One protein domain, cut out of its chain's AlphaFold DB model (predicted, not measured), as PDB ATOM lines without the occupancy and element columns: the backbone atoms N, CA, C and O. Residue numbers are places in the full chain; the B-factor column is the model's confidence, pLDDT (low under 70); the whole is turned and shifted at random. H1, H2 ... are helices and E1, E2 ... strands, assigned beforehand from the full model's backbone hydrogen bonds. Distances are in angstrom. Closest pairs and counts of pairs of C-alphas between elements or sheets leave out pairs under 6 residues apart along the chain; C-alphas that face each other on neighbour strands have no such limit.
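AT A GLANCE: This is residues 3 to 139 of the 186 residues of the protein "Hypothetical protein" of Spirodela intermedia (UniProt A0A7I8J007). What shape do these atoms make? Two lobes: the six-stranded sheet E1 E2 E3 E4 E8 E9 is a wall with H1 and H2 over one face, and beyond its other face stands a smaller lobe, the sheet E6 E5 E7 with H3 over the face turned away from the wall. What makes it up? The 137 printed residues hold three named helices and nine named strands, in the order H1 E1 E2 H2 E3 E4 E5 E6 H3 E7 E8 E9; the class is mixed, with 64 residues, under half, in named elements. The large sheet is mixed, the small one antiparallel; the whole is compact, with a radius of gyration of the C-alphas of 14.3 A and spans of 40 by 31 by 31 A.

HOW THE PARTS SIT: Which backbone atoms join the large sheet? Within hydrogen-bond range, N 28 and O 40, 2.7 A, join the hairpin of E1, residues 28 to 31, and E2, residues 37 to 41; N 71 and O 39, 3.3 A, join E2 to its parallel neighbour E3, residues 67 to 72. Across the hairpin of E3 and E4, residues 77 to 82, N 70 and O 79 are within hydrogen-bond range at 2.8 A; so are N 126 and O 80, 2.8 A, across E4 and its antiparallel neighbour E8, residues 124 to 127, and N 131 and O 127, 2.8 A, across the hairpin of E8 and E9, residues 131 to 134. What is on it? H1, residues 14 to 23, is over E1 and E2 at a height of 9.0 A, and the C-alphas of Val 17 and Ala 39 are its closest to E2, 6.1 A. On the same face, making two layers, a sheet with helices on one face, H2, residues 55 to 60, is over E8 at 8.9 A. E2, H2 and E3 form a strand-helix-strand unit, a helix between parallel neighbour strands, with a right-handed crossover. And the small sheet? Across the hairpin of E5, residues 91 to 94, and E6, residues 100 to 103, N 91 and O 103 are within hydrogen-bond range at 2.7 A; so are N 92 and O 118, 2.9 A, across E5 and its antiparallel neighbour E7, residues 117 to 119. H3, residues 106 to 113, is over E5 at a height of 8.0 A, with the C-alphas of Thr 94 and Cys 113 closest, 5.4 A; E6, H3 and E7 form a split strand-helix-strand unit, E5 between its strands, with a right-handed crossover. Are the helices' backbones complete? In H1, H2 and H3 every O i to N i+4 pair is within hydrogen-bond range.

IN THESE COORDINATES: Where do the elements begin and end? H1 begins at C-alpha 14, (-113.296, 74.091, 7.507), and E9 ends at C-alpha 134, (-95.962, 61.822, -0.056). Which are longest? E3 and E4 each measure 17.3 A from first to last C-alpha, and H1 14.0 A.

THE WHOLE: How far does it reach? The C-alphas of Pro 52 and Lys 111, the two farthest apart, are 40.9 A apart; the printed part has no cut. Where is it long or uncertain? The link from E2 to H2, residues 42 to 54, is long, and residues 3 to 53 have pLDDT under 70.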
ATOM      1  N   ALA A   3    -113.074  55.556  12.600       63.69
ATOM      2  CA  ALA A   3    -112.371  56.798  12.884       63.69
ATOM      3  C   ALA A   3    -112.928  57.394  14.178       63.69
ATOM      4  O   ALA A   3    -114.144  57.555  14.301       63.69
ATOM      5  N   VAL A   4    -112.049  57.665  15.139       57.00
ATOM      6  CA  VAL A   4    -112.394  58.196  16.463       57.00
ATOM      7  C   VAL A   4    -111.563  59.452  16.680       57.00
ATOM      8  O   VAL A   4    -110.356  59.401  16.504       57.00
ATOM      9  N   PHE A   5    -112.192  60.573  17.018       57.78
ATOM     10  CA  PHE A   5    -111.478  61.822  17.276       57.78
ATOM     11  C   PHE A   5    -111.998  62.462  18.566       57.78
ATOM     12  O   PHE A   5    -113.219  62.518  18.761       57.78
ATOM     13  N   ASP A   6    -111.095  62.907  19.441       47.75
ATOM     14  CA  ASP A   6    -111.438  63.568  20.708       47.75
ATOM     15  C   ASP A   6    -111.586  65.092  20.527       47.75
ATOM     16  O   ASP A   6    -110.919  65.719  19.717       47.75
ATOM     17  N   LYS A   7    -112.503  65.724  21.262       43.34
ATOM     18  CA  LYS A   7    -113.063  67.059  20.967       43.34
ATOM     19  C   LYS A   7    -112.199  68.257  21.388       43.34
ATOM     20  O   LYS A   7    -112.720  69.371  21.481       43.34
ATOM     21  N   THR A   8    -110.920  68.082  21.694       35.97
ATOM     22  CA  THR A   8    -110.125  69.130  22.355       35.97
ATOM     23  C   THR A   8    -108.956  69.618  21.506       35.97
ATOM     24  O   THR A   8    -108.106  68.814  21.150       35.97
ATOM     25  N   VAL A   9    -108.890  70.952  21.320       36.66
ATOM     26  CA  VAL A   9    -107.855  71.823  20.683       36.66
ATOM     27  C   VAL A   9    -108.366  72.449  19.363       36.66
ATOM     28  O   VAL A   9    -108.974  71.707  18.617       36.66
ATOM     29  N   PRO A  10    -108.201  73.773  19.077       36.34
ATOM     30  CA  PRO A  10    -108.881  74.507  17.981       36.34
ATOM     31  C   PRO A  10    -108.085  74.699  16.652       36.34
ATOM     32  O   PRO A  10    -106.863  74.809  16.691       36.34
ATOM     33  N   HIS A  11    -108.827  74.906  15.531       38.19
ATOM     34  CA  HIS A  11    -108.446  75.360  14.152       38.19
ATOM     35  C   HIS A  11    -107.646  74.370  13.239       38.19
ATOM     36  O   HIS A  11    -106.819  73.648  13.763       38.19
ATOM     37  N   VAL A  12    -107.726  74.243  11.887       46.00
ATOM     38  CA  VAL A  12    -108.439  74.845  10.720       46.00
ATOM     39  C   VAL A  12    -108.659  73.734   9.651       46.00
ATOM     40  O   VAL A  12    -107.797  73.515   8.808       46.00
ATOM     41  N   ALA A  13    -109.804  73.040   9.620       48.78
ATOM     42  CA  ALA A  13    -110.142  72.099   8.524       48.78
ATOM     43  C   ALA A  13    -111.445  72.459   7.777       48.78
ATOM     44  O   ALA A  13    -111.969  71.652   7.011       48.78
ATOM     45  N   GLY A  14    -111.977  73.670   8.000       50.06
ATOM     46  CA  GLY A  14    -113.296  74.091   7.507       50.06
ATOM     47  C   GLY A  14    -113.401  74.141   5.982       50.06
ATOM     48  O   GLY A  14    -114.211  73.431   5.405       50.06
ATOM     49  N   SER A  15    -112.519  74.881   5.300       56.75
ATOM     50  CA  SER A  15    -112.727  75.233   3.881       56.75
ATOM     51  C   SER A  15    -112.845  74.037   2.929       56.75
ATOM     52  O   SER A  15    -113.701  74.056   2.054       56.75
ATOM     53  N   LEU A  16    -112.020  72.991   3.067       57.03
ATOM     54  CA  LEU A  16    -112.062  71.852   2.138       57.03
ATOM     55  C   LEU A  16    -113.305  70.983   2.355       57.03
ATOM     56  O   LEU A  16    -113.874  70.464   1.397       57.03
ATOM     57  N   VAL A  17    -113.718  70.821   3.611       59.84
ATOM     58  CA  VAL A  17    -114.908  70.047   3.969       59.84
ATOM     59  C   VAL A  17    -116.179  70.815   3.632       59.84
ATOM     60  O   VAL A  17    -117.104  70.230   3.072       59.84
ATOM     61  N   ASP A  18    -116.189  72.124   3.869       61.53
ATOM     62  CA  ASP A  18    -117.280  73.011   3.474       61.53
ATOM     63  C   ASP A  18    -117.446  73.002   1.954       61.53
ATOM     64  O   ASP A  18    -118.553  72.831   1.448       61.53
ATOM     65  N   ASP A  19    -116.347  73.071   1.203       61.44
ATOM     66  CA  ASP A  19    -116.379  72.967  -0.250       61.44
ATOM     67  C   ASP A  19    -116.793  71.572  -0.743       61.44
ATOM     68  O   ASP A  19    -117.542  71.453  -1.714       61.44
ATOM     69  N   PHE A  20    -116.342  70.502  -0.078       62.44
ATOM     70  CA  PHE A  20    -116.760  69.129  -0.373       62.44
ATOM     71  C   PHE A  20    -118.275  68.970  -0.208       62.44
ATOM     72  O   PHE A  20    -118.915  68.327  -1.045       62.44
ATOM     73  N   CYS A  21    -118.832  69.549   0.858       60.31
ATOM     74  CA  CYS A  21    -120.261  69.556   1.137       60.31
ATOM     75  C   CYS A  21    -121.039  70.455   0.178       60.31
ATOM     76  O   CYS A  21    -122.115  70.078  -0.275       60.31
ATOM     77  N   SER A  22    -120.476  71.605  -0.185       61.44
ATOM     78  CA  SER A  22    -121.069  72.536  -1.149       61.44
ATOM     79  C   SER A  22    -121.154  71.927  -2.550       61.44
ATOM     80  O   SER A  22    -122.116  72.166  -3.277       61.44
ATOM     81  N   ALA A  23    -120.163  71.117  -2.927       60.84
ATOM     82  CA  ALA A  23    -120.091  70.470  -4.232       60.84
ATOM     83  C   ALA A  23    -120.973  69.212  -4.366       60.84
ATOM     84  O   ALA A  23    -121.175  68.757  -5.490       60.84
ATOM     85  N   ARG A  24    -121.475  68.630  -3.264       61.75
ATOM     86  CA  ARG A  24    -122.197  67.342  -3.276       61.75
ATOM     87  C   ARG A  24    -123.499  67.410  -2.493       61.75
ATOM     88  O   ARG A  24    -123.507  67.572  -1.271       61.75
ATOM     89  N   LYS A  25    -124.624  67.235  -3.185       54.72
ATOM     90  CA  LYS A  25    -125.948  67.385  -2.576       54.72
ATOM     91  C   LYS A  25    -126.213  66.182  -1.662       54.72
ATOM     92  O   LYS A  25    -126.254  65.043  -2.107       54.72
ATOM     93  N   GLY A  26    -126.375  66.428  -0.361       53.47
ATOM     94  CA  GLY A  26    -126.550  65.363   0.640       53.47
ATOM     95  C   GLY A  26    -125.250  64.855   1.272       53.47
ATOM     96  O   GLY A  26    -125.280  63.873   2.015       53.47
ATOM     97  N   ALA A  27    -124.119  65.519   1.022       54.84
ATOM     98  CA  ALA A  27    -122.909  65.262   1.783       54.84
ATOM     99  C   ALA A  27    -123.077  65.670   3.256       54.84
ATOM    100  O   ALA A  27    -123.539  66.768   3.567       54.84
ATOM    101  N   VAL A  28    -122.673  64.785   4.164       52.88
ATOM    102  CA  VAL A  28    -122.687  64.998   5.610       52.88
ATOM    103  C   VAL A  28    -121.252  65.195   6.070       52.88
ATOM    104  O   VAL A  28    -120.471  64.249   6.119       52.88
ATOM    105  N   ALA A  29    -120.896  66.425   6.417       57.22
ATOM    106  CA  ALA A  29    -119.665  66.686   7.139       57.22
ATOM    107  C   ALA A  29    -119.899  66.512   8.635       57.22
ATOM    108  O   ALA A  29    -120.652  67.260   9.257       57.22
ATOM    109  N   VAL A  30    -119.213  65.547   9.227       52.91
ATOM    110  CA  VAL A  30    -118.951  65.536  10.656       52.91
ATOM    111  C   VAL A  30    -117.669  66.326  10.862       52.91
ATOM    112  O   VAL A  30    -116.560  65.810  10.742       52.91
ATOM    113  N   ASN A  31    -117.829  67.616  11.131       50.69
ATOM    114  CA  ASN A  31    -116.732  68.427  11.621       50.69
ATOM    115  C   ASN A  31    -116.431  67.970  13.055       50.69
ATOM    116  O   ASN A  31    -117.275  68.106  13.942       50.69
ATOM    117  N   LEU A  32    -115.255  67.382  13.280       49.59
ATOM    118  CA  LEU A  32    -114.849  66.854  14.587       49.59
ATOM    119  C   LEU A  32    -114.194  67.948  15.433       49.59
ATOM    120  O   LEU A  32    -113.373  67.691  16.308       49.59
ATOM    121  N   GLY A  33    -114.577  69.197  15.163       43.00
ATOM    122  CA  GLY A  33    -113.965  70.381  15.721       43.00
ATOM    123  C   GLY A  33    -112.634  70.627  15.038       43.00
ATOM    124  O   GLY A  33    -112.572  71.163  13.936       43.00
ATOM    125  N   ALA A  34    -111.549  70.284  15.712       49.53
ATOM    126  CA  ALA A  34    -110.222  70.681  15.266       49.53
ATOM    127  C   ALA A  34    -109.180  69.565  15.269       49.53
ATOM    128  O   ALA A  34    -108.034  69.782  14.891       49.53
ATOM    129  N   SER A  35    -109.642  68.344  15.507       41.00
ATOM    130  CA  SER A  35    -108.918  67.112  15.203       41.00
ATOM    131  C   SER A  35    -109.048  66.682  13.742       41.00
ATOM    132  O   SER A  35    -108.392  65.743  13.297       41.00
ATOM    133  N   GLY A  36    -109.922  67.355  12.994       48.91
ATOM    134  CA  GLY A  36    -110.194  67.067  11.600       48.91
ATOM    135  C   GLY A  36    -111.670  67.168  11.276       48.91
ATOM    136  O   GLY A  36    -112.513  67.540  12.094       48.91
ATOM    137  N   ALA A  37    -111.997  66.817  10.047       55.56
ATOM    138  CA  ALA A  37    -113.370  66.696   9.620       55.56
ATOM    139  C   ALA A  37    -113.517  65.441   8.765       55.56
ATOM    140  O   ALA A  37    -112.626  65.082   7.989       55.56
ATOM    141  N   ILE A  38    -114.642  64.760   8.951       57.91
ATOM    142  CA  ILE A  38    -115.059  63.639   8.125       57.91
ATOM    143  C   ILE A  38    -116.157  64.148   7.218       57.91
ATOM    144  O   ILE A  38    -117.230  64.490   7.697       57.91
ATOM    145  N   ALA A  39    -115.919  64.172   5.914       56.41
ATOM    146  CA  ALA A  39    -116.984  64.418   4.954       56.41
ATOM    147  C   ALA A  39    -117.438  63.089   4.343       56.41
ATOM    148  O   ALA A  39    -116.641  62.324   3.794       56.41
ATOM    149  N   TYR A  40    -118.728  62.820   4.474       50.00
ATOM    150  CA  TYR A  40    -119.445  61.696   3.894       50.00
ATOM    151  C   TYR A  40    -120.266  62.197   2.706       50.00
ATOM    152  O   TYR A  40    -120.844  63.274   2.777       50.00
ATOM    153  N   SER A  41    -120.369  61.427   1.626       52.59
ATOM    154  CA  SER A  41    -121.375  61.652   0.582       52.59
ATOM    155  C   SER A  41    -121.910  60.317   0.076       52.59
ATOM    156  O   SER A  41    -121.182  59.323   0.024       52.59
ATOM    157  N   SER A  42    -123.194  60.297  -0.280       48.94
ATOM    158  CA  SER A  42    -123.858  59.194  -0.979       48.94
ATOM    159  C   SER A  42    -123.948  59.442  -2.490       48.94
ATOM    160  O   SER A  42    -124.755  58.810  -3.164       48.94
ATOM    161  N   GLU A  43    -123.172  60.382  -3.034       55.97
ATOM    162  CA  GLU A  43    -123.064  60.629  -4.474       55.97
ATOM    163  C   GLU A  43    -121.790  59.981  -5.036       55.97
ATOM    164  O   GLU A  43    -120.723  60.025  -4.428       55.97
ATOM    165  N   LYS A  44    -121.897  59.372  -6.222       50.53
ATOM    166  CA  LYS A  44    -120.843  58.563  -6.854       50.53
ATOM    167  C   LYS A  44    -119.767  59.444  -7.515       50.53
ATOM    168  O   LYS A  44    -119.651  59.464  -8.739       50.53
ATOM    169  N   GLN A  45    -119.003  60.199  -6.726       50.97
ATOM    170  CA  GLN A  45    -117.925  61.069  -7.216       50.97
ATOM    171  C   GLN A  45    -116.676  61.006  -6.332       50.97
ATOM    172  O   GLN A  45    -116.762  61.066  -5.109       50.97
ATOM    173  N   ASN A  46    -115.501  60.957  -6.975       52.44
ATOM    174  CA  ASN A  46    -114.197  60.936  -6.307       52.44
ATOM    175  C   ASN A  46    -114.086  62.108  -5.303       52.44
ATOM    176  O   ASN A  46    -114.347  63.253  -5.693       52.44
ATOM    177  N   PRO A  47    -113.703  61.857  -4.034       54.22
ATOM    178  CA  PRO A  47    -113.588  62.868  -2.987       54.22
ATOM    179  C   PRO A  47    -112.803  64.131  -3.366       54.22
ATOM    180  O   PRO A  47    -113.145  65.218  -2.902       54.22
ATOM    181  N   LEU A  48    -111.823  64.005  -4.264       54.44
ATOM    182  CA  LEU A  48    -110.933  65.088  -4.679       54.44
ATOM    183  C   LEU A  48    -111.254  65.738  -6.031       54.44
ATOM    184  O   LEU A  48    -110.387  66.416  -6.574       54.44
ATOM    185  N   TYR A  49    -112.433  65.536  -6.628       48.50
ATOM    186  CA  TYR A  49    -112.687  66.020  -7.994       48.50
ATOM    187  C   TYR A  49    -112.797  67.562  -8.084       48.50
ATOM    188  O   TYR A  49    -113.873  68.137  -8.202       48.50
ATOM    189  N   ARG A  50    -111.646  68.235  -8.034       49.88
ATOM    190  CA  ARG A  50    -111.394  69.641  -8.346       49.88
ATOM    191  C   ARG A  50    -110.639  69.680  -9.677       49.88
ATOM    192  O   ARG A  50    -109.476  70.038  -9.711       49.88
ATOM    193  N   GLY A  51    -111.249  69.250 -10.779       54.06
ATOM    194  CA  GLY A  51    -110.604  69.315 -12.101       54.06
ATOM    195  C   GLY A  51    -109.360  68.411 -12.273       54.06
ATOM    196  O   GLY A  51    -109.195  67.447 -11.528       54.06
ATOM    197  N   PRO A  52    -108.494  68.673 -13.275       60.28
ATOM    198  CA  PRO A  52    -107.409  67.777 -13.705       60.28
ATOM    199  C   PRO A  52    -106.170  67.774 -12.784       60.28
ATOM    200  O   PRO A  52    -105.096  67.348 -13.210       60.28
ATOM    201  N   TYR A  53    -106.278  68.276 -11.552       64.62
ATOM    202  CA  TYR A  53    -105.125  68.446 -10.670       64.62
ATOM    203  C   TYR A  53    -104.768  67.142  -9.935       64.62
ATOM    204  O   TYR A  53    -105.653  66.501  -9.359       64.62
ATOM    205  N   PRO A  54    -103.484  66.742  -9.921       80.44
ATOM    206  CA  PRO A  54    -103.012  65.617  -9.123       80.44
ATOM    207  C   PRO A  54    -103.326  65.796  -7.632       80.44
ATOM    208  O   PRO A  54    -103.272  66.904  -7.098       80.44
ATOM    209  N   ALA A  55    -103.634  64.693  -6.945       81.56
ATOM    210  CA  ALA A  55    -103.997  64.711  -5.528       81.56
ATOM    211  C   ALA A  55    -102.896  65.311  -4.638       81.56
ATOM    212  O   ALA A  55    -103.202  66.038  -3.696       81.56
ATOM    213  N   ASP A  56    -101.626  65.056  -4.958       84.44
ATOM    214  CA  ASP A  56    -100.480  65.630  -4.254       84.44
ATOM    215  C   ASP A  56    -100.462  67.161  -4.336       84.44
ATOM    216  O   ASP A  56    -100.244  67.821  -3.322       84.44
ATOM    217  N   GLN A  57    -100.774  67.736  -5.500       84.88
ATOM    218  CA  GLN A  57    -100.846  69.186  -5.662       84.88
ATOM    219  C   GLN A  57    -101.976  69.783  -4.818       84.88
ATOM    220  O   GLN A  57    -101.759  70.768  -4.117       84.88
ATOM    221  N   VAL A  58    -103.161  69.162  -4.841       83.81
ATOM    222  CA  VAL A  58    -104.318  69.634  -4.066       83.81
ATOM    223  C   VAL A  58    -104.013  69.644  -2.569       83.81
ATOM    224  O   VAL A  58    -104.324  70.627  -1.903       83.81
ATOM    225  N   VAL A  59    -103.402  68.578  -2.037       85.88
ATOM    226  CA  VAL A  59    -103.074  68.494  -0.603       85.88
ATOM    227  C   VAL A  59    -101.949  69.457  -0.228       85.88
ATOM    228  O   VAL A  59    -102.031  70.094   0.818       85.88
ATOM    229  N   ARG A  60    -100.927  69.613  -1.078       86.94
ATOM    230  CA  ARG A  60     -99.810  70.536  -0.829       86.94
ATOM    231  C   ARG A  60    -100.250  71.999  -0.759       86.94
ATOM    232  O   ARG A  60     -99.656  72.775  -0.016       86.94
ATOM    233  N   ASP A  61    -101.272  72.375  -1.522       83.88
ATOM    234  CA  ASP A  61    -101.775  73.749  -1.553       83.88
ATOM    235  C   ASP A  61    -102.692  74.074  -0.349       83.88
ATOM    236  O   ASP A  61    -103.055  75.238  -0.143       83.88
ATOM    237  N   LEU A  62    -103.042  73.075   0.479       79.75
ATOM    238  CA  LEU A  62    -103.769  73.291   1.730       79.75
ATOM    239  C   LEU A  62    -102.894  74.054   2.728       79.75
ATOM    240  O   LEU A  62    -101.735  73.724   2.968       79.75
ATOM    241  N   ARG A  63    -103.477  75.084   3.345       75.44
ATOM    242  CA  ARG A  63    -102.807  75.914   4.348       75.44
ATOM    243  C   ARG A  63    -103.359  75.636   5.736       75.44
ATOM    244  O   ARG A  63    -104.569  75.522   5.910       75.44
ATOM    245  N   GLY A  64    -102.469  75.656   6.721       75.38
ATOM    246  CA  GLY A  64    -102.810  75.474   8.128       75.38
ATOM    247  C   GLY A  64    -102.497  74.071   8.635       75.38
ATOM    248  O   GLY A  64    -101.846  73.278   7.964       75.38
ATOM    249  N   LYS A  65    -102.951  73.813   9.858       80.62
ATOM    250  CA  LYS A  65    -102.785  72.555  10.586       80.62
ATOM    251  C   LYS A  65    -103.923  71.615  10.229       80.62
ATOM    252  O   LYS A  65    -105.079  72.033  10.343       80.62
ATOM    253  N   PHE A  66    -103.633  70.392   9.790       79.25
ATOM    254  CA  PHE A  66    -104.694  69.481   9.378       79.25
ATOM    255  C   PHE A  66    -104.331  68.003   9.514       79.25
ATOM    256  O   PHE A  66    -103.259  67.547   9.133       79.25
ATOM    257  N   ALA A  67    -105.330  67.235   9.931       83.19
ATOM    258  CA  ALA A  67    -105.492  65.831   9.603       83.19
ATOM    259  C   ALA A  67    -106.965  65.629   9.232       83.19
ATOM    260  O   ALA A  67    -107.848  66.186   9.884       83.19
ATOM    261  N   PHE A  68    -107.270  64.908   8.155       79.94
ATOM    262  CA  PHE A  68    -108.661  64.683   7.757       79.94
ATOM    263  C   PHE A  68    -108.858  63.361   7.029       79.94
ATOM    264  O   PHE A  68    -107.921  62.751   6.507       79.94
ATOM    265  N   ILE A  69    -110.121  62.933   6.982       82.62
ATOM    266  CA  ILE A  69    -110.546  61.710   6.312       82.62
ATOM    267  C   ILE A  69    -111.780  62.025   5.466       82.62
ATOM    268  O   ILE A  69    -112.783  62.513   5.971       82.62
ATOM    269  N   LEU A  70    -111.745  61.691   4.184       79.81
ATOM    270  CA  LEU A  70    -112.913  61.689   3.309       79.81
ATOM    271  C   LEU A  70    -113.261  60.242   2.991       79.81
ATOM    272  O   LEU A  70    -112.386  59.455   2.623       79.81
ATOM    273  N   TYR A  71    -114.535  59.884   3.120       78.38
ATOM    274  CA  TYR A  71    -115.000  58.535   2.820       78.38
ATOM    275  C   TYR A  71    -116.270  58.572   1.981       78.38
ATOM    276  O   TYR A  71    -117.302  59.092   2.403       78.38
ATOM    277  N   ASP A  72    -116.190  57.973   0.799       76.12
ATOM    278  CA  ASP A  72    -117.344  57.699  -0.045       76.12
ATOM    279  C   ASP A  72    -117.832  56.274   0.238       76.12
ATOM    280  O   ASP A  72    -117.162  55.274  -0.032       76.12
ATOM    281  N   SER A  73    -119.039  56.181   0.789       70.56
ATOM    282  CA  SER A  73    -119.634  54.903   1.174       70.56
ATOM    283  C   SER A  73    -120.166  54.074   0.009       70.56
ATOM    284  O   SER A  73    -120.308  52.858   0.179       70.56
ATOM    285  N   LEU A  74    -120.441  54.690  -1.145       73.62
ATOM    286  CA  LEU A  74    -120.901  53.990  -2.341       73.62
ATOM    287  C   LEU A  74    -119.736  53.317  -3.052       73.62
ATOM    288  O   LEU A  74    -119.790  52.122  -3.332       73.62
ATOM    289  N   SER A  75    -118.676  54.076  -3.328       75.25
ATOM    290  CA  SER A  75    -117.481  53.539  -3.986       75.25
ATOM    291  C   SER A  75    -116.535  52.820  -3.023       75.25
ATOM    292  O   SER A  75    -115.591  52.170  -3.467       75.25
ATOM    293  N   LYS A  76    -116.783  52.927  -1.708       77.38
ATOM    294  CA  LYS A  76    -115.872  52.479  -0.643       77.38
ATOM    295  C   LYS A  76    -114.488  53.133  -0.752       77.38
ATOM    296  O   LYS A  76    -113.508  52.565  -0.274       77.38
ATOM    297  N   ALA A  77    -114.407  54.313  -1.369       79.75
ATOM    298  CA  ALA A  77    -113.166  55.052  -1.526       79.75
ATOM    299  C   ALA A  77    -112.859  55.883  -0.279       79.75
ATOM    300  O   ALA A  77    -113.731  56.567   0.258       79.75
ATOM    301  N   THR A  78    -111.598  55.858   0.143       82.81
ATOM    302  CA  THR A  78    -111.102  56.668   1.259       82.81
ATOM    303  C   THR A  78    -109.997  57.587   0.764       82.81
ATOM    304  O   THR A  78    -109.141  57.153  -0.007       82.81
ATOM    305  N   PHE A  79    -110.005  58.827   1.245       87.25
ATOM    306  CA  PHE A  79    -108.905  59.776   1.155       87.25
ATOM    307  C   PHE A  79    -108.501  60.201   2.568       87.25
ATOM    308  O   PHE A  79    -109.355  60.623   3.339       87.25
ATOM    309  N   ILE A  80    -107.229  60.092   2.926       90.25
ATOM    310  CA  ILE A  80    -106.708  60.468   4.248       90.25
ATOM    311  C   ILE A  80    -105.517  61.381   4.019       90.25
ATOM    312  O   ILE A  80    -104.698  61.055   3.168       90.25
ATOM    313  N   ALA A  81    -105.375  62.474   4.759       90.38
ATOM    314  CA  ALA A  81    -104.166  63.293   4.706       90.38
ATOM    315  C   ALA A  81    -103.845  63.903   6.067       90.38
ATOM    316  O   ALA A  81    -104.754  64.167   6.855       90.38
ATOM    317  N   ALA A  82    -102.557  64.136   6.301       89.31
ATOM    318  CA  ALA A  82    -102.032  64.858   7.453       89.31
ATOM    319  C   ALA A  82    -100.981  65.868   6.990       89.31
ATOM    320  O   ALA A  82    -100.300  65.618   5.994       89.31
ATOM    321  N   ASP A  83    -100.861  66.982   7.708       87.94
ATOM    322  CA  ASP A  83     -99.900  68.037   7.403       87.94
ATOM    323  C   ASP A  83     -98.427  67.583   7.534       87.94
ATOM    324  O   ASP A  83     -98.109  66.492   8.019       87.94
ATOM    325  N   ALA A  84     -97.505  68.415   7.043       89.44
ATOM    326  CA  ALA A  84     -96.066  68.128   7.012       89.44
ATOM    327  C   ALA A  84     -95.362  68.388   8.356       89.44
ATOM    328  O   ALA A  84     -94.248  67.902   8.596       89.44
ATOM    329  N   ASP A  85     -96.020  69.133   9.242       85.38
ATOM    330  CA  ASP A  85     -95.464  69.629  10.497       85.38
ATOM    331  C   ASP A  85     -95.823  68.732  11.697       85.38
ATOM    332  O   ASP A  85     -95.425  69.038  12.819       85.38
ATOM    333  N   GLU A  86     -96.561  67.632  11.477       83.81
ATOM    334  CA  GLU A  86     -97.142  66.780  12.536       83.81
ATOM    335  C   GLU A  86     -97.937  67.601  13.554       83.81
ATOM    336  O   GLU A  86     -97.917  67.362  14.763       83.81
ATOM    337  N   SER A  87     -98.625  68.627  13.059       82.81
ATOM    338  CA  SER A  87     -99.205  69.640  13.927       82.81
ATOM    339  C   SER A  87    -100.479  69.170  14.640       82.81
ATOM    340  O   SER A  87    -100.872  69.760  15.651       82.81
ATOM    341  N   VAL A  88    -101.086  68.096  14.127       81.31
ATOM    342  CA  VAL A  88    -102.219  67.373  14.703       81.31
ATOM    343  C   VAL A  88    -101.766  65.938  15.000       81.31
ATOM    344  O   VAL A  88    -101.323  65.248  14.078       81.31
ATOM    345  N   PRO A  89    -101.872  65.453  16.253       84.94
ATOM    346  CA  PRO A  89    -101.674  64.040  16.555       84.94
ATOM    347  C   PRO A  89    -102.609  63.193  15.692       84.94
ATOM    348  O   PRO A  89    -103.819  63.391  15.707       84.94
ATOM    349  N   PHE A  90    -102.054  62.278  14.904       89.19
ATOM    350  CA  PHE A  90    -102.846  61.442  14.012       89.19
ATOM    351  C   PHE A  90    -102.182  60.083  13.849       89.19
ATOM    352  O   PHE A  90    -101.018  59.964  13.466       89.19
ATOM    353  N   PHE A  91    -102.927  59.042  14.181       90.00
ATOM    354  CA  PHE A  91    -102.466  57.673  14.271       90.00
ATOM    355  C   PHE A  91    -103.340  56.777  13.406       90.00
ATOM    356  O   PHE A  91    -104.543  56.989  13.258       90.00
ATOM    357  N   TRP A  92    -102.724  55.728  12.880       92.12
ATOM    358  CA  TRP A  92    -103.404  54.655  12.169       92.12
ATOM    359  C   TRP A  92    -102.979  53.295  12.711       92.12
ATOM    360  O   TRP A  92    -101.896  53.133  13.280       92.12
ATOM    361  N   GLY A  93    -103.838  52.303  12.552       89.94
ATOM    362  CA  GLY A  93    -103.576  50.955  13.018       89.94
ATOM    363  C   GLY A  93    -104.574  49.960  12.462       89.94
ATOM    364  O   GLY A  93    -105.494  50.319  11.723       89.94
ATOM    365  N   THR A  94    -104.382  48.697  12.818       89.25
ATOM    366  CA  THR A  94    -105.305  47.618  12.468       89.25
ATOM    367  C   THR A  94    -105.853  46.986  13.734       89.25
ATOM    368  O   THR A  94    -105.078  46.613  14.615       89.25
ATOM    369  N   ASP A  95    -107.174  46.859  13.832       86.00
ATOM    370  CA  ASP A  95    -107.793  46.069  14.900       86.00
ATOM    371  C   ASP A  95    -107.597  44.554  14.678       86.00
ATOM    372  O   ASP A  95    -106.993  44.116  13.692       86.00
ATOM    373  N   SER A  96    -108.108  43.740  15.607       85.12
ATOM    374  CA  SER A  96    -108.044  42.273  15.533       85.12
ATOM    375  C   SER A  96    -108.795  41.674  14.341       85.12
ATOM    376  O   SER A  96    -108.510  40.544  13.954       85.12
ATOM    377  N   ASP A  97    -109.726  42.425  13.750       85.25
ATOM    378  CA  ASP A  97    -110.502  42.021  12.577       85.25
ATOM    379  C   ASP A  97    -109.824  42.462  11.264       85.25
ATOM    380  O   ASP A  97    -110.384  42.289  10.179       85.25
ATOM    381  N   GLY A  98    -108.632  43.067  11.341       81.62
ATOM    382  CA  GLY A  98    -107.891  43.575  10.187       81.62
ATOM    383  C   GLY A  98    -108.465  44.867   9.601       81.62
ATOM    384  O   GLY A  98    -108.175  45.208   8.452       81.62
ATOM    385  N   ARG A  99    -109.293  45.605  10.347       84.00
ATOM    386  CA  ARG A  99    -109.880  46.868   9.886       84.00
ATOM    387  C   ARG A  99    -108.941  48.027  10.188       84.00
ATOM    388  O   ARG A  99    -108.379  48.116  11.273       84.00
ATOM    389  N   LEU A 100    -108.842  48.961   9.240       86.25
ATOM    390  CA  LEU A 100    -108.142  50.229   9.449       86.25
ATOM    391  C   LEU A 100    -108.869  51.072  10.507       86.25
ATOM    392  O   LEU A 100    -110.052  51.407  10.331       86.25
ATOM    393  N   VAL A 101    -108.131  51.433  11.553       86.88
ATOM    394  CA  VAL A 101    -108.533  52.334  12.635       86.88
ATOM    395  C   VAL A 101    -107.692  53.602  12.554       86.88
ATOM    396  O   VAL A 101    -106.481  53.527  12.352       86.88
ATOM    397  N   LEU A 102    -108.336  54.758  12.697       88.06
ATOM    398  CA  LEU A 102    -107.705  56.077  12.700       88.06
ATOM    399  C   LEU A 102    -108.102  56.812  13.982       88.06
ATOM    400  O   LEU A 102    -109.264  56.735  14.391       88.06
ATOM    401  N   SER A 103    -107.144  57.489  14.607       84.75
ATOM    402  CA  SER A 103    -107.354  58.198  15.871       84.75
ATOM    403  C   SER A 103    -106.413  59.383  16.005       84.75
ATOM    404  O   SER A 103    -105.262  59.284  15.590       84.75
ATOM    405  N   ASP A 104    -106.858  60.468  16.623       84.81
ATOM    406  CA  ASP A 104    -105.978  61.534  17.120       84.81
ATOM    407  C   ASP A 104    -105.442  61.235  18.531       84.81
ATOM    408  O   ASP A 104    -104.368  61.692  18.914       84.81
ATOM    409  N   ASP A 105    -106.149  60.400  19.287       82.62
ATOM    410  CA  ASP A 105    -105.747  59.979  20.621       82.62
ATOM    411  C   ASP A 105    -104.926  58.681  20.598       82.62
ATOM    412  O   ASP A 105    -105.340  57.644  20.057       82.62
ATOM    413  N   SER A 106    -103.754  58.726  21.236       84.62
ATOM    414  CA  SER A 106    -102.826  57.595  21.280       84.62
ATOM    415  C   SER A 106    -103.324  56.455  22.172       84.62
ATOM    416  O   SER A 106    -102.969  55.299  21.945       84.62
ATOM    417  N   ASP A 107    -104.140  56.745  23.186       86.38
ATOM    418  CA  ASP A 107    -104.628  55.716  24.103       86.38
ATOM    419  C   ASP A 107    -105.811  54.952  23.512       86.38
ATOM    420  O   ASP A 107    -105.901  53.731  23.656       86.38
ATOM    421  N   THR A 108    -106.667  55.640  22.764       84.38
ATOM    422  CA  THR A 108    -107.757  55.055  21.983       84.38
ATOM    423  C   THR A 108    -107.221  54.077  20.947       84.38
ATOM    424  O   THR A 108    -107.681  52.931  20.895       84.38
ATOM    425  N   ILE A 109    -106.195  54.457  20.179       85.69
ATOM    426  CA  ILE A 109    -105.643  53.545  19.173       85.69
ATOM    427  C   ILE A 109    -104.887  52.365  19.791       85.69
ATOM    428  O   ILE A 109    -105.002  51.250  19.290       85.69
ATOM    429  N   LYS A 110    -104.197  52.549  20.926       88.50
ATOM    430  CA  LYS A 110    -103.599  51.429  21.680       88.50
ATOM    431  C   LYS A 110    -104.658  50.447  22.172       88.50
ATOM    432  O   LYS A 110    -104.443  49.242  22.113       88.50
ATOM    433  N   LYS A 111    -105.804  50.939  22.656       87.38
ATOM    434  CA  LYS A 111    -106.910  50.081  23.112       87.38
ATOM    435  C   LYS A 111    -107.523  49.286  21.959       87.38
ATOM    436  O   LYS A 111    -107.811  48.109  22.140       87.38
ATOM    437  N   GLY A 112    -107.711  49.911  20.794       85.12
ATOM    438  CA  GLY A 112    -108.327  49.264  19.630       85.12
ATOM    439  C   GLY A 112    -107.386  48.351  18.836       85.12
ATOM    440  O   GLY A 112    -107.802  47.296  18.364       85.12
ATOM    441  N   CYS A 113    -106.119  48.738  18.692       88.38
ATOM    442  CA  CYS A 113    -105.151  48.073  17.811       88.38
ATOM    443  C   CYS A 113    -104.031  47.340  18.564       88.38
ATOM    444  O   CYS A 113    -103.182  46.695  17.945       88.38
ATOM    445  N   GLY A 114    -103.978  47.444  19.895       88.31
ATOM    446  CA  GLY A 114    -102.913  46.863  20.708       88.31
ATOM    447  C   GLY A 114    -101.543  47.407  20.303       88.31
ATOM    448  O   GLY A 114    -101.272  48.600  20.415       88.31
ATOM    449  N   LYS A 115    -100.671  46.518  19.812       87.12
ATOM    450  CA  LYS A 115     -99.343  46.874  19.287       87.12
ATOM    451  C   LYS A 115     -99.340  47.182  17.784       87.12
ATOM    452  O   LYS A 115     -98.291  47.531  17.265       87.12
ATOM    453  N   SER A 116    -100.461  47.036  17.076       87.75
ATOM    454  CA  SER A 116    -100.539  47.214  15.619       87.75
ATOM    455  C   SER A 116    -100.960  48.636  15.239       87.75
ATOM    456  O   SER A 116    -101.998  48.847  14.611       87.75
ATOM    457  N   PHE A 117    -100.181  49.637  15.656       89.94
ATOM    458  CA  PHE A 117    -100.452  51.038  15.326       89.94
ATOM    459  C   PHE A 117     -99.168  51.850  15.148       89.94
ATOM    460  O   PHE A 117     -98.100  51.499  15.644       89.94
ATOM    461  N   ALA A 118     -99.277  52.974  14.452       91.88
ATOM    462  CA  ALA A 118     -98.198  53.936  14.289       91.88
ATOM    463  C   ALA A 118     -98.767  55.356  14.134       91.88
ATOM    464  O   ALA A 118     -99.960  55.521  13.875       91.88
ATOM    465  N   PRO A 119     -97.938  56.402  14.266       91.31
ATOM    466  CA  PRO A 119     -98.276  57.710  13.723       91.31
ATOM    467  C   PRO A 119     -98.542  57.592  12.219       91.31
ATOM    468  O   PRO A 119     -97.839  56.855  11.515       91.31
ATOM    469  N   PHE A 120     -99.558  58.297  11.731       92.12
ATOM    470  CA  PHE A 120     -99.755  58.462  10.301       92.12
ATOM    471  C   PHE A 120     -98.587  59.297   9.745       92.12
ATOM    472  O   PHE A 120     -98.222  60.299  10.363       92.12
ATOM    473  N   PRO A 121     -97.962  58.907   8.622       92.25
ATOM    474  CA  PRO A 121     -96.804  59.621   8.096       92.25
ATOM    475  C   PRO A 121     -97.141  61.072   7.748       92.25
ATOM    476  O   PRO A 121     -98.073  61.333   6.987       92.25
ATOM    477  N   LYS A 122     -96.365  62.010   8.285       90.38
ATOM    478  CA  LYS A 122     -96.475  63.431   7.953       90.38
ATOM    479  C   LYS A 122     -96.211  63.683   6.476       90.38
ATOM    480  O   LYS A 122     -95.508  62.900   5.828       90.38
ATOM    481  N   GLY A 123     -96.755  64.771   5.940       91.19
ATOM    482  CA  GLY A 123     -96.458  65.133   4.554       91.19
ATOM    483  C   GLY A 123     -97.018  64.142   3.533       91.19
ATOM    484  O   GLY A 123     -96.546  64.076   2.389       91.19
ATOM    485  N   CYS A 124     -97.965  63.302   3.961       93.56
ATOM    486  CA  CYS A 124     -98.498  62.200   3.179       93.56
ATOM    487  C   CYS A 124    -100.020  62.229   3.109       93.56
ATOM    488  O   CYS A 124    -100.727  62.790   3.949       93.56
ATOM    489  N   PHE A 125    -100.523  61.548   2.090       92.56
ATOM    490  CA  PHE A 125    -101.919  61.195   1.955       92.56
ATOM    491  C   PHE A 125    -102.050  59.716   1.581       92.56
ATOM    492  O   PHE A 125    -101.136  59.110   1.021       92.56
ATOM    493  N   PHE A 126    -103.189  59.120   1.904       92.44
ATOM    494  CA  PHE A 126    -103.549  57.763   1.524       92.44
ATOM    495  C   PHE A 126    -104.830  57.783   0.704       92.44
ATOM    496  O   PHE A 126    -105.808  58.429   1.081       92.44
ATOM    497  N   THR A 127    -104.843  57.013  -0.381       89.44
ATOM    498  CA  THR A 127    -106.073  56.692  -1.107       89.44
ATOM    499  C   THR A 127    -106.238  55.193  -1.257       89.44
ATOM    500  O   THR A 127    -105.257  54.463  -1.392       89.44
ATOM    501  N   THR A 128    -107.477  54.711  -1.296       85.00
ATOM    502  CA  THR A 128    -107.740  53.284  -1.549       85.00
ATOM    503  C   THR A 128    -107.218  52.810  -2.908       85.00
ATOM    504  O   THR A 128    -106.865  51.644  -3.039       85.00
ATOM    505  N   SER A 129    -107.140  53.692  -3.908       85.31
ATOM    506  CA  SER A 129    -106.651  53.367  -5.256       85.31
ATOM    507  C   SER A 129    -105.142  53.550  -5.445       85.31
ATOM    508  O   SER A 129    -104.551  52.864  -6.269       85.31
ATOM    509  N   GLY A 130    -104.528  54.501  -4.736       86.56
ATOM    510  CA  GLY A 130    -103.123  54.900  -4.913       86.56
ATOM    511  C   GLY A 130    -102.200  54.508  -3.759       86.56
ATOM    512  O   GLY A 130    -100.984  54.658  -3.868       86.56
ATOM    513  N   GLY A 131    -102.758  53.994  -2.662       90.69
ATOM    514  CA  GLY A 131    -102.010  53.695  -1.448       90.69
ATOM    515  C   GLY A 131    -101.491  54.958  -0.762       90.69
ATOM    516  O   GLY A 131    -102.024  56.053  -0.951       90.69
ATOM    517  N   LEU A 132    -100.461  54.786   0.068       92.38
ATOM    518  CA  LEU A 132     -99.793  55.873   0.780       92.38
ATOM    519  C   LEU A 132     -98.787  56.583  -0.144       92.38
ATOM    520  O   LEU A 132     -97.938  55.943  -0.771       92.38
ATOM    521  N   GLN A 133     -98.856  57.910  -0.204       93.12
ATOM    522  CA  GLN A 133     -98.029  58.760  -1.058       93.12
ATOM    523  C   GLN A 133     -97.602  60.018  -0.296       93.12
ATOM    524  O   GLN A 133     -98.374  60.550   0.494       93.12
ATOM    525  N   SER A 134     -96.391  60.515  -0.556       93.56
ATOM    526  CA  SER A 134     -95.962  61.822  -0.056       93.56
ATOM    527  C   SER A 134     -96.399  62.911  -1.030       93.56
ATOM    528  O   SER A 134     -96.209  62.754  -2.233       93.56
ATOM    529  N   TYR A 135     -96.969  64.006  -0.528       91.56
ATOM    530  CA  TYR A 135     -97.202  65.210  -1.334       91.56
ATOM    531  C   TYR A 135     -96.032  66.205  -1.240       91.56
ATOM    532  O   TYR A 135     -95.901  67.082  -2.091       91.56
ATOM    533  N   GLU A 136     -95.156  66.052  -0.240       89.94
ATOM    534  CA  GLU A 136     -93.882  66.782  -0.155       89.94
ATOM    535  C   GLU A 136     -92.870  66.255  -1.184       89.94
ATOM    536  O   GLU A 136     -92.146  67.022  -1.817       89.94
ATOM    537  N   HIS A 137     -92.882  64.940  -1.408       91.50
ATOM    538  CA  HIS A 137     -92.007  64.241  -2.343       91.50
ATOM    539  C   HIS A 137     -92.822  63.342  -3.295       91.50
ATOM    540  O   HIS A 137     -92.720  62.113  -3.233       91.50
ATOM    541  N   PRO A 138     -93.638  63.924  -4.200       86.81
ATOM    542  CA  PRO A 138     -94.607  63.181  -5.020       86.81
ATOM    543  C   PRO A 138     -93.968  62.173  -5.980       86.81
ATOM    544  O   PRO A 138     -94.585  61.170  -6.346       86.81
ATOM    545  N   LEU A 139     -92.711  62.410  -6.358       86.44
ATOM    546  CA  LEU A 139     -91.949  61.531  -7.239       86.44
ATOM    547  C   LEU A 139     -91.166  60.454  -6.486       86.44
ATOM    548  O   LEU A 139     -90.524  59.642  -7.138       86.44
TER     549      LEU A 139